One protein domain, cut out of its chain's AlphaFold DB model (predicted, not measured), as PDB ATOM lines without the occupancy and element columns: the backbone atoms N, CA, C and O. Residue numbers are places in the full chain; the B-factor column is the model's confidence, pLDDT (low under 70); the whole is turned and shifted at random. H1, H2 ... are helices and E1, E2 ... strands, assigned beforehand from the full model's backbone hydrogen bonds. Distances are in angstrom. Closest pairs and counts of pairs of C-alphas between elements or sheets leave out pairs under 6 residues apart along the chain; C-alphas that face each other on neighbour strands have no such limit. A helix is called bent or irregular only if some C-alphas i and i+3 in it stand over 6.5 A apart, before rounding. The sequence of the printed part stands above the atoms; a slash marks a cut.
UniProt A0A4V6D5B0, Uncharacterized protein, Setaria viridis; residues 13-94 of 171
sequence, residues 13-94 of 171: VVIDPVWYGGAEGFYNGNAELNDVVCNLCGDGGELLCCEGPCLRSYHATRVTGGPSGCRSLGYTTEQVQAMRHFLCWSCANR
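What this domain is: This is residues 13 to 94 of the 171 residues of an uncharacterized protein of Setaria viridis (UniProt A0A4V6D5B0). Little regular structure: a body of loops holds a small antiparallel sheet, E1 - E2, and three short helices, with H1 at one end and the loop of residues 18 to 25 sticking out at the other. The 82 printed residues run E1, H1, H2, E2, H3; the class is mixed, with 24 residues in named elements. The whole is compact, radius of gyration of the C-alphas 13.0 A, spanning 43 by 25 by 21 A.

Where its parts are: E1, residues 13 to 15, begins at C-alpha 13 (74.884, 7.454, 59.858). E2 is residues 85 to 88, 10.2 A long. H1, residues 62 to 68, 10.0 A, is irregular: C-alphas 64 and 67 are 7.1 A apart. H2 is residues 77 to 82, 8.6 A; H3, residues 89 to 92, ends at C-alpha 92 (73.179, 6.137, 65.921).

How they stand to each other: E1 and E2 are antiparallel at 157 degrees; N 13 and O 87, 3.1 A, are within hydrogen-bond range. The closest C-alphas of E1 and H3 are Val 13 and Trp 89, 5.6 A. H1 and H2 are apart, and both are apart from H3. Every O i to N i+4 pair is within range in H2, 1 of 3 in H1, beside 2 of 4 O i to N i+3 pairs; H3 is too short for an O i to N i+4 pair.

The domain as a whole: The printed part has no cut. The link E1 to H1 is long, 46 residues. Residues 13 to 31 have pLDDT under 70.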
ATOM      1  N   VAL A  13      75.150   8.847  60.232       64.06
ATOM      2  CA  VAL A  13      74.884   7.454  59.858       64.06
ATOM      3  C   VAL A  13      73.554   7.415  59.115       64.06
ATOM      4  O   VAL A  13      72.521   7.823  59.644       64.06
ATOM      5  N   VAL A  14      73.590   6.939  57.876       63.59
ATOM      6  CA  VAL A  14      72.388   6.704  57.070       63.59
ATOM      7  C   VAL A  14      71.807   5.357  57.478       63.59
ATOM      8  O   VAL A  14      72.553   4.379  57.544       63.59
ATOM      9  N   ILE A  15      70.503   5.289  57.751       56.44
ATOM     10  CA  ILE A  15      69.826   4.017  58.015       56.44
ATOM     11  C   ILE A  15      68.699   3.864  56.987       56.44
ATOM     12  O   ILE A  15      67.748   4.629  57.003       56.44
ATOM     13  N   ASP A  16      68.805   2.889  56.084       56.31
ATOM     14  CA  ASP A  16      67.684   2.401  55.263       56.31
ATOM     15  C   ASP A  16      67.801   0.867  55.099       56.31
ATOM     16  O   ASP A  16      68.866   0.299  55.363       56.31
ATOM     17  N   PRO A  17      66.702   0.149  54.827       46.19
ATOM     18  CA  PRO A  17      66.057  -0.760  55.749       46.19
ATOM     19  C   PRO A  17      66.573  -2.192  55.557       46.19
ATOM     20  O   PRO A  17      66.258  -2.856  54.568       46.19
ATOM     21  N   VAL A  18      67.258  -2.743  56.555       41.62
ATOM     22  CA  VAL A  18      67.150  -4.183  56.793       41.62
ATOM     23  C   VAL A  18      66.553  -4.361  58.172       41.62
ATOM     24  O   VAL A  18      67.144  -4.011  59.188       41.62
ATOM     25  N   TRP A  19      65.316  -4.846  58.146       50.56
ATOM     26  CA  TRP A  19      64.544  -5.410  59.241       50.56
ATOM     27  C   TRP A  19      65.456  -6.129  60.254       50.56
ATOM     28  O   TRP A  19      65.834  -7.282  60.053       50.56
ATOM     29  N   TYR A  20      65.797  -5.475  61.365       44.25
ATOM     30  CA  TYR A  20      66.229  -6.198  62.555       44.25
ATOM     31  C   TYR A  20      64.960  -6.623  63.282       44.25
ATOM     32  O   TYR A  20      64.385  -5.889  64.083       44.25
ATOM     33  N   GLY A  21      64.474  -7.809  62.917       43.12
ATOM     34  CA  GLY A  21      63.483  -8.516  63.707       43.12
ATOM     35  C   GLY A  21      64.024  -8.695  65.122       43.12
ATOM     36  O   GLY A  21      65.015  -9.391  65.319       43.12
ATOM     37  N   GLY A  22      63.378  -8.043  66.087       39.00
ATOM     38  CA  GLY A  22      63.688  -8.207  67.503       39.00
ATOM     39  C   GLY A  22      63.616  -6.912  68.296       39.00
ATOM     40  O   GLY A  22      64.637  -6.481  68.802       39.00
ATOM     41  N   ALA A  23      62.401  -6.369  68.422       47.94
ATOM     42  CA  ALA A  23      61.973  -5.366  69.398       47.94
ATOM     43  C   ALA A  23      62.706  -3.998  69.420       47.94
ATOM     44  O   ALA A  23      63.905  -3.872  69.231       47.94
ATOM     45  N   GLU A  24      61.925  -2.975  69.777       42.53
ATOM     46  CA  GLU A  24      62.362  -1.689  70.353       42.53
ATOM     47  C   GLU A  24      62.505  -0.480  69.405       42.53
ATOM     48  O   GLU A  24      63.565  -0.154  68.882       42.53
ATOM     49  N   GLY A  25      61.386   0.254  69.303       44.72
ATOM     50  CA  GLY A  25      61.361   1.711  69.153       44.72
ATOM     51  C   GLY A  25      61.583   2.253  67.746       44.72
ATOM     52  O   GLY A  25      62.672   2.713  67.418       44.72
ATOM     53  N   PHE A  26      60.522   2.315  66.939       42.69
ATOM     54  CA  PHE A  26      60.511   3.189  65.766       42.69
ATOM     55  C   PHE A  26      60.632   4.644  66.241       42.69
ATOM     56  O   PHE A  26      59.681   5.192  66.800       42.69
ATOM     57  N   TYR A  27      61.788   5.279  66.038       49.69
ATOM     58  CA  TYR A  27      61.906   6.730  66.163       49.69
ATOM     59  C   TYR A  27      61.136   7.371  65.004       49.69
ATOM     60  O   TYR A  27      61.708   7.709  63.978       49.69
ATOM     61  N   ASN A  28      59.819   7.508  65.148       50.19
ATOM     62  CA  ASN A  28      59.021   8.357  64.272       50.19
ATOM     63  C   ASN A  28      59.163   9.800  64.780       50.19
ATOM     64  O   ASN A  28      58.315  10.305  65.517       50.19
ATOM     65  N   GLY A  29      60.327  10.405  64.531       54.97
ATOM     66  CA  GLY A  29      60.627  11.759  64.986       54.97
ATOM     67  C   GLY A  29      59.735  12.773  64.270       54.97
ATOM     68  O   GLY A  29      59.759  12.847  63.046       54.97
ATOM     69  N   ASN A  30      58.960  13.572  65.014       67.06
ATOM     70  CA  ASN A  30      58.279  14.723  64.419       67.06
ATOM     71  C   ASN A  30      59.330  15.794  64.081       67.06
ATOM     72  O   ASN A  30      59.804  16.496  64.978       67.06
ATOM     73  N   ALA A  31      59.661  15.924  62.793       69.81
ATOM     74  CA  ALA A  31      60.612  16.908  62.282       69.81
ATOM     75  C   ALA A  31      60.261  18.359  62.675       69.81
ATOM     76  O   ALA A  31      61.152  19.197  62.766       69.81
ATOM     77  N   GLU A  32      58.998  18.661  62.989       77.38
ATOM     78  CA  GLU A  32      58.565  19.983  63.468       77.38
ATOM     79  C   GLU A  32      59.143  20.349  64.846       77.38
ATOM     80  O   GLU A  32      59.167  21.520  65.227       77.38
ATOM     81  N   LEU A  33      59.621  19.365  65.618       84.50
ATOM     82  CA  LEU A  33      60.250  19.594  66.925       84.50
ATOM     83  C   LEU A  33      61.755  19.881  66.815       84.50
ATOM     84  O   LEU A  33      62.367  20.369  67.779       84.50
ATOM     85  N   ASN A  34      62.361  19.580  65.665       90.31
ATOM     86  CA  ASN A  34      63.794  19.705  65.455       90.31
ATOM     87  C   ASN A  34      64.275  21.164  65.470       90.31
ATOM     88  O   ASN A  34      63.519  22.127  65.339       90.31
ATOM     89  N   ASP A  35      65.582  21.330  65.678       89.31
ATOM     90  CA  ASP A  35      66.246  22.625  65.602       89.31
ATOM     91  C   ASP A  35      66.021  23.263  64.225       89.31
ATOM     92  O   ASP A  35      66.330  22.677  63.194       89.31
ATOM     93  N   VAL A  36      65.545  24.510  64.206       91.00
ATOM     94  CA  VAL A  36      65.435  25.319  62.973       91.00
ATOM     95  C   VAL A  36      66.785  25.886  62.514       91.00
ATOM     96  O   VAL A  36      66.860  26.678  61.580       91.00
ATOM     97  N   VAL A  37      67.860  25.499  63.200       93.12
ATOM     98  CA  VAL A  37      69.238  25.903  62.937       93.12
ATOM     99  C   VAL A  37      70.144  24.682  62.887       93.12
ATOM    100  O   VAL A  37      69.910  23.670  63.553       93.12
ATOM    101  N   CYS A  38      71.216  24.782  62.113       94.19
ATOM    102  CA  CYS A  38      72.232  23.757  62.019       94.19
ATOM    103  C   CYS A  38      72.997  23.627  63.342       94.19
ATOM    104  O   CYS A  38      73.590  24.581  63.838       94.19
ATOM    105  N   ASN A  39      73.108  22.410  63.869       92.94
ATOM    106  CA  ASN A  39      73.867  22.122  65.085       92.94
ATOM    107  C   ASN A  39      75.397  22.289  64.916       92.94
ATOM    108  O   ASN A  39      76.132  22.161  65.893       92.94
ATOM    109  N   LEU A  40      75.901  22.511  63.696       91.62
ATOM    110  CA  LEU A  40      77.333  22.704  63.431       91.62
ATOM    111  C   LEU A  40      77.742  24.177  63.347       91.62
ATOM    112  O   LEU A  40      78.823  24.499  63.829       91.62
ATOM    113  N   CYS A  41      76.921  25.042  62.744       93.50
ATOM    114  CA  CYS A  41      77.240  26.466  62.570       93.50
ATOM    115  C   CYS A  41      76.283  27.421  63.297       93.50
ATOM    116  O   CYS A  41      76.660  28.554  63.552       93.50
ATOM    117  N   GLY A  42      75.084  26.971  63.678       92.25
ATOM    118  CA  GLY A  42      74.067  27.814  64.312       92.25
ATOM    119  C   GLY A  42      73.162  28.575  63.339       92.25
ATOM    120  O   GLY A  42      72.235  29.232  63.798       92.25
ATOM    121  N   ASP A  43      73.372  28.443  62.027       94.44
ATOM    122  CA  ASP A  43      72.563  29.114  61.003       94.44
ATOM    123  C   ASP A  43      71.424  28.237  60.472       94.44
ATOM    124  O   ASP A  43      71.501  27.005  60.480       94.44
ATOM    125  N   GLY A  44      70.356  28.884  59.999       92.62
ATOM    126  CA  GLY A  44      69.207  28.229  59.365       92.62
ATOM    127  C   GLY A  44      69.441  27.841  57.898       92.62
ATOM    128  O   GLY A  44      70.574  27.739  57.423       92.62
ATOM    129  N   GLY A  45      68.344  27.634  57.167       91.44
ATOM    130  CA  GLY A  45      68.344  27.282  55.744       91.44
ATOM    131  C   GLY A  45      67.784  25.885  55.491       91.44
ATOM    132  O   GLY A  45      66.933  25.407  56.237       91.44
ATOM    133  N   GLU A  46      68.261  25.232  54.434       93.06
ATOM    134  CA  GLU A  46      67.886  23.854  54.116       93.06
ATOM    135  C   GLU A  46      68.631  22.879  55.038       93.06
ATOM    136  O   GLU A  46      69.863  22.787  55.009       93.06
ATOM    137  N   LEU A  47      67.881  22.171  55.887       92.69
ATOM    138  CA  LEU A  47      68.432  21.321  56.938       92.69
ATOM    139  C   LEU A  47      67.872  19.898  56.872       92.69
ATOM    140  O   LEU A  47      66.670  19.687  56.739       92.69
ATOM    141  N   LEU A  48      68.755  18.925  57.075       92.31
ATOM    142  CA  LEU A  48      68.422  17.531  57.336       92.31
ATOM    143  C   LEU A  48      68.247  17.315  58.844       92.31
ATOM    144  O   LEU A  48      69.151  17.599  59.639       92.31
ATOM    145  N   CYS A  49      67.075  16.817  59.231       93.06
ATOM    146  CA  CYS A  49      66.673  16.620  60.620       93.06
ATOM    147  C   CYS A  49      67.034  15.210  61.097       93.06
ATOM    148  O   CYS A  49      66.688  14.228  60.453       93.06
ATOM    149  N   CYS A  50      67.719  15.099  62.236       93.44
ATOM    150  CA  CYS A  50      67.934  13.809  62.888       93.44
ATOM    151  C   CYS A  50      66.634  13.327  63.539       93.44
ATOM    152  O   CYS A  50      66.063  14.041  64.362       93.44
ATOM    153  N   GLU A  51      66.236  12.091  63.248       91.88
ATOM    154  CA  GLU A  51      65.013  11.467  63.780       91.88
ATOM    155  C   GLU A  51      65.181  10.926  65.203       91.88
ATOM    156  O   GLU A  51      64.217  10.632  65.903       91.88
ATOM    157  N   GLY A  52      66.427  10.816  65.661       92.00
ATOM    158  CA  GLY A  52      66.744  10.439  67.029       92.00
ATOM    159  C   GLY A  52      66.350  11.500  68.069       92.00
ATOM    160  O   GLY A  52      66.042  12.652  67.751       92.00
ATOM    161  N   PRO A  53      66.470  11.168  69.364       92.69
ATOM    162  CA  PRO A  53      65.963  11.988  70.466       92.69
ATOM    163  C   PRO A  53      66.687  13.330  70.662       92.69
ATOM    164  O   PRO A  53      66.295  14.102  71.540       92.69
ATOM    165  N   CYS A  54      67.753  13.603  69.904       94.06
ATOM    166  CA  CYS A  54      68.542  14.826  70.026       94.06
ATOM    167  C   CYS A  54      67.882  16.062  69.402       94.06
ATOM    168  O   CYS A  54      68.319  17.170  69.716       94.06
ATOM    169  N   LEU A  55      66.872  15.875  68.536       93.06
ATOM    170  CA  LEU A  55      66.133  16.945  67.851       93.06
ATOM    171  C   LEU A  55      67.038  17.937  67.099       93.06
ATOM    172  O   LEU A  55      66.708  19.108  66.943       93.06
ATOM    173  N   ARG A  56      68.223  17.495  66.665       93.50
ATOM    174  CA  ARG A  56      69.197  18.347  65.974       93.50
ATOM    175  C   ARG A  56      69.006  18.304  64.469       93.50
ATOM    176  O   ARG A  56      68.607  17.278  63.918       93.50
ATOM    177  N   SER A  57      69.385  19.399  63.827       94.31
ATOM    178  CA  SER A  57      69.323  19.569  62.377       94.31
ATOM    179  C   SER A  57      70.678  19.983  61.824       94.31
ATOM    180  O   SER A  57      71.523  20.513  62.552       94.31
ATOM    181  N   TYR A  58      70.920  19.706  60.546       94.25
ATOM    182  CA  TYR A  58      72.239  19.852  59.938       94.25
ATOM    183  C   TYR A  58      72.134  20.285  58.477       94.25
ATOM    184  O   TYR A  58      71.313  19.745  57.748       94.25
ATOM    185  N   HIS A  59      73.021  21.165  58.001       95.00
ATOM    186  CA  HIS A  59      73.244  21.279  56.558       95.00
ATOM    187  C   HIS A  59      73.804  19.950  56.058       95.00
ATOM    188  O   HIS A  59      74.879  19.521  56.495       95.00
ATOM    189  N   ALA A  60      73.068  19.271  55.185       92.88
ATOM    190  CA  ALA A  60      73.451  17.944  54.721       92.88
ATOM    191  C   ALA A  60      74.624  18.008  53.740       92.88
ATOM    192  O   ALA A  60      75.583  17.244  53.861       92.88
ATOM    193  N   THR A  61      74.571  18.963  52.812       92.50
ATOM    194  CA  THR A  61      75.522  19.098  51.705       92.50
ATOM    195  C   THR A  61      76.358  20.370  51.841       92.50
ATOM    196  O   THR A  61      75.941  21.349  52.470       92.50
ATOM    197  N   ARG A  62      77.521  20.408  51.176       90.94
ATOM    198  CA  ARG A  62      78.354  21.625  51.104       90.94
ATOM    199  C   ARG A  62      77.636  22.795  50.430       90.94
ATOM    200  O   ARG A  62      77.951  23.937  50.737       90.94
ATOM    201  N   VAL A  63      76.688  22.517  49.533       90.50
ATOM    202  CA  VAL A  63      75.880  23.545  48.863       90.50
ATOM    203  C   VAL A  63      74.986  24.244  49.883       90.50
ATOM    204  O   VAL A  63      75.059  25.459  50.024       90.50
ATOM    205  N   THR A  64      74.225  23.472  50.665       89.94
ATOM    206  CA  THR A  64      73.333  24.015  51.709       89.94
ATOM    207  C   THR A  64      74.095  24.719  52.835       89.94
ATOM    208  O   THR A  64      73.639  25.735  53.349       89.94
ATOM    209  N   GLY A  65      75.288  24.226  53.187       87.12
ATOM    210  CA  GLY A  65      76.142  24.840  54.206       87.12
ATOM    211  C   GLY A  65      76.970  26.033  53.719       87.12
ATOM    212  O   GLY A  65      77.388  26.856  54.531       87.12
ATOM    213  N   GLY A  66      77.201  26.156  52.411       89.31
ATOM    214  CA  GLY A  66      78.093  27.151  51.811       89.31
ATOM    215  C   GLY A  66      77.820  28.600  52.234       89.31
ATOM    216  O   GLY A  66      78.763  29.260  52.671       89.31
ATOM    217  N   PRO A  67      76.563  29.090  52.194       88.00
ATOM    218  CA  PRO A  67      76.228  30.464  52.581       88.00
ATOM    219  C   PRO A  67      76.598  30.835  54.026       88.00
ATOM    220  O   PRO A  67      76.842  32.001  54.308       88.00
ATOM    221  N   SER A  68      76.662  29.847  54.924       86.88
ATOM    222  CA  SER A  68      77.046  30.021  56.335       86.88
ATOM    223  C   SER A  68      78.508  29.651  56.619       86.88
ATOM    224  O   SER A  68      78.953  29.672  57.764       86.88
ATOM    225  N   GLY A  69      79.272  29.232  55.601       90.06
ATOM    226  CA  GLY A  69      80.597  28.636  55.800       90.06
ATOM    227  C   GLY A  69      80.560  27.316  56.585       90.06
ATOM    228  O   GLY A  69      81.583  26.870  57.109       90.06
ATOM    229  N   CYS A  70      79.392  26.675  56.692       93.25
ATOM    230  CA  CYS A  70      79.216  25.449  57.453       93.25
ATOM    231  C   CYS A  70      79.965  24.285  56.798       93.25
ATOM    232  O   CYS A  70      79.853  24.036  55.596       93.25
ATOM    233  N   ARG A  71      80.669  23.491  57.615       92.31
ATOM    234  CA  ARG A  71      81.341  22.270  57.141       92.31
ATOM    235  C   ARG A  71      80.373  21.212  56.594       92.31
ATOM    236  O   ARG A  71      80.814  20.338  55.852       92.31
ATOM    237  N   SER A  72      79.078  21.319  56.912       91.38
ATOM    238  CA  SER A  72      78.001  20.378  56.562       91.38
ATOM    239  C   SER A  72      78.267  18.933  57.024       91.38
ATOM    240  O   SER A  72      79.284  18.643  57.663       91.38
ATOM    241  N   LEU A  73      77.338  18.017  56.743       90.69
ATOM    242  CA  LEU A  73      77.556  16.577  56.927       90.69
ATOM    243  C   LEU A  73      78.385  15.955  55.797       90.69
ATOM    244  O   LEU A  73      79.018  14.926  56.017       90.69
ATOM    245  N   GLY A  74      78.433  16.611  54.634       89.88
ATOM    246  CA  GLY A  74      79.226  16.182  53.484       89.88
ATOM    247  C   GLY A  74      78.517  15.195  52.557       89.88
ATOM    248  O   GLY A  74      79.182  14.608  51.712       89.88
ATOM    249  N   TYR A  75      77.200  15.025  52.686       89.88
ATOM    250  CA  TYR A  75      76.427  14.213  51.748       89.88
ATOM    251  C   TYR A  75      76.320  14.883  50.376       89.88
ATOM    252  O   TYR A  75      76.390  16.114  50.258       89.88
ATOM    253  N   THR A  76      76.116  14.071  49.341       90.19
ATOM    254  CA  THR A  76      75.679  14.559  48.028       90.19
ATOM    255  C   THR A  76      74.173  14.806  48.025       90.19
ATOM    256  O   THR A  76      73.439  14.280  48.864       90.19
ATOM    257  N   THR A  77      73.693  15.603  47.075       89.44
ATOM    258  CA  THR A  77      72.258  15.870  46.923       89.44
ATOM    259  C   THR A  77      71.478  14.581  46.656       89.44
ATOM    260  O   THR A  77      70.421  14.373  47.243       89.44
ATOM    261  N   GLU A  78      72.027  13.675  45.848       89.19
ATOM    262  CA  GLU A  78      71.413  12.385  45.516       89.19
ATOM    263  C   GLU A  78      71.311  11.486  46.751       89.19
ATOM    264  O   GLU A  78      70.287  10.841  46.961       89.19
ATOM    265  N   GLN A  79      72.340  11.477  47.610       87.88
ATOM    266  CA  GLN A  79      72.303  10.744  48.878       87.88
ATOM    267  C   GLN A  79      71.205  11.271  49.802       87.88
ATOM    268  O   GLN A  79      70.511  10.474  50.421       87.88
ATOM    269  N   VAL A  80      71.036  12.594  49.887       88.00
ATOM    270  CA  VAL A  80      69.978  13.214  50.700       88.00
ATOM    271  C   VAL A  80      68.597  12.889  50.137       88.00
ATOM    272  O   VAL A  80      67.710  12.521  50.895       88.00
ATOM    273  N   GLN A  81      68.419  12.961  48.817       86.88
ATOM    274  CA  GLN A  81      67.150  12.633  48.157       86.88
ATOM    275  C   GLN A  81      66.772  11.152  48.285       86.88
ATOM    276  O   GLN A  81      65.592  10.824  48.359       86.88
ATOM    277  N   ALA A  82      67.761  10.256  48.311       86.00
ATOM    278  CA  ALA A  82      67.545   8.827  48.516       86.00
ATOM    279  C   ALA A  82      67.346   8.450  49.996       86.00
ATOM    280  O   ALA A  82      66.932   7.328  50.289       86.00
ATOM    281  N   MET A  83      67.655   9.351  50.933       83.38
ATOM    282  CA  MET A  83      67.626   9.070  52.364       83.38
ATOM    283  C   MET A  83      66.192   9.022  52.882       83.38
ATOM    284  O   MET A  83      65.474  10.018  52.847       83.38
ATOM    285  N   ARG A  84      65.792   7.860  53.403       81.62
ATOM    286  CA  ARG A  84      64.492   7.700  54.065       81.62
ATOM    287  C   ARG A  84      64.541   8.046  55.541       81.62
ATOM    288  O   ARG A  84      63.629   8.706  56.020       81.62
ATOM    289  N   HIS A  85      65.598   7.596  56.221       85.50
ATOM    290  CA  HIS A  85      65.803   7.856  57.637       85.50
ATOM    291  C   HIS A  85      67.204   8.379  57.926       85.50
ATOM    292  O   HIS A  85      68.208   7.862  57.418       85.50
ATOM    293  N   PHE A  86      67.278   9.385  58.798       89.06
ATOM    294  CA  PHE A  86      68.547   9.965  59.225       89.06
ATOM    295  C   PHE A  86      68.734   9.945  60.742       89.06
ATOM    296  O   PHE A  86      67.995  10.582  61.496       89.06
ATOM    297  N   LEU A  87      69.825   9.315  61.192       91.00
ATOM    298  CA  LEU A  87      70.350   9.495  62.542       91.00
ATOM    299  C   LEU A  87      71.718  10.180  62.496       91.00
ATOM    300  O   LEU A  87      72.669   9.728  61.855       91.00
ATOM    301  N   CYS A  88      71.868  11.250  63.276       92.00
ATOM    302  CA  CYS A  88      73.190  11.815  63.500       92.00
ATOM    303  C   CYS A  88      74.082  10.784  64.208       92.00
ATOM    304  O   CYS A  88      73.597   9.909  64.934       92.00
ATOM    305  N   TRP A  89      75.403  10.918  64.059       90.50
ATOM    306  CA  TRP A  89      76.366   9.980  64.648       90.50
ATOM    307  C   TRP A  89      76.117   9.726  66.143       90.50
ATOM    308  O   TRP A  89      76.209   8.593  66.607       90.50
ATOM    309  N   SER A  90      75.759  10.770  66.899       92.44
ATOM    310  CA  SER A  90      75.510  10.656  68.341       92.44
ATOM    311  C   SER A  90      74.287   9.793  68.649       92.44
ATOM    312  O   SER A  90      74.355   8.974  69.561       92.44
ATOM    313  N   CYS A  91      73.197   9.930  67.886       93.44
ATOM    314  CA  CYS A  91      72.006   9.101  68.064       93.44
ATOM    315  C   CYS A  91      72.255   7.661  67.613       93.44
ATOM    316  O   CYS A  91      71.947   6.744  68.367       93.44
ATOM    317  N   ALA A  92      72.882   7.468  66.450       92.00
ATOM    318  CA  ALA A  92      73.179   6.137  65.921       92.00
ATOM    319  C   ALA A  92      74.071   5.320  66.871       92.00
ATOM    320  O   ALA A  92      73.846   4.133  67.079       92.00
ATOM    321  N   ASN A  93      75.044   5.974  67.511       90.06
ATOM    322  CA  ASN A  93      75.956   5.329  68.457       90.06
ATOM    323  C   ASN A  93      75.486   5.415  69.916       90.06
ATOM    324  O   ASN A  93      76.193   4.955  70.807       90.06
ATOM    325  N   ARG A  94      74.334   6.043  70.194       94.19
ATOM    326  CA  ARG A  94      73.853   6.359  71.552       94.19
ATOM    327  C   ARG A  94      74.896   7.089  72.416       94.19
ATOM    328  O   ARG A  94      74.902   6.934  73.635       94.19
TER     329      ARG A  94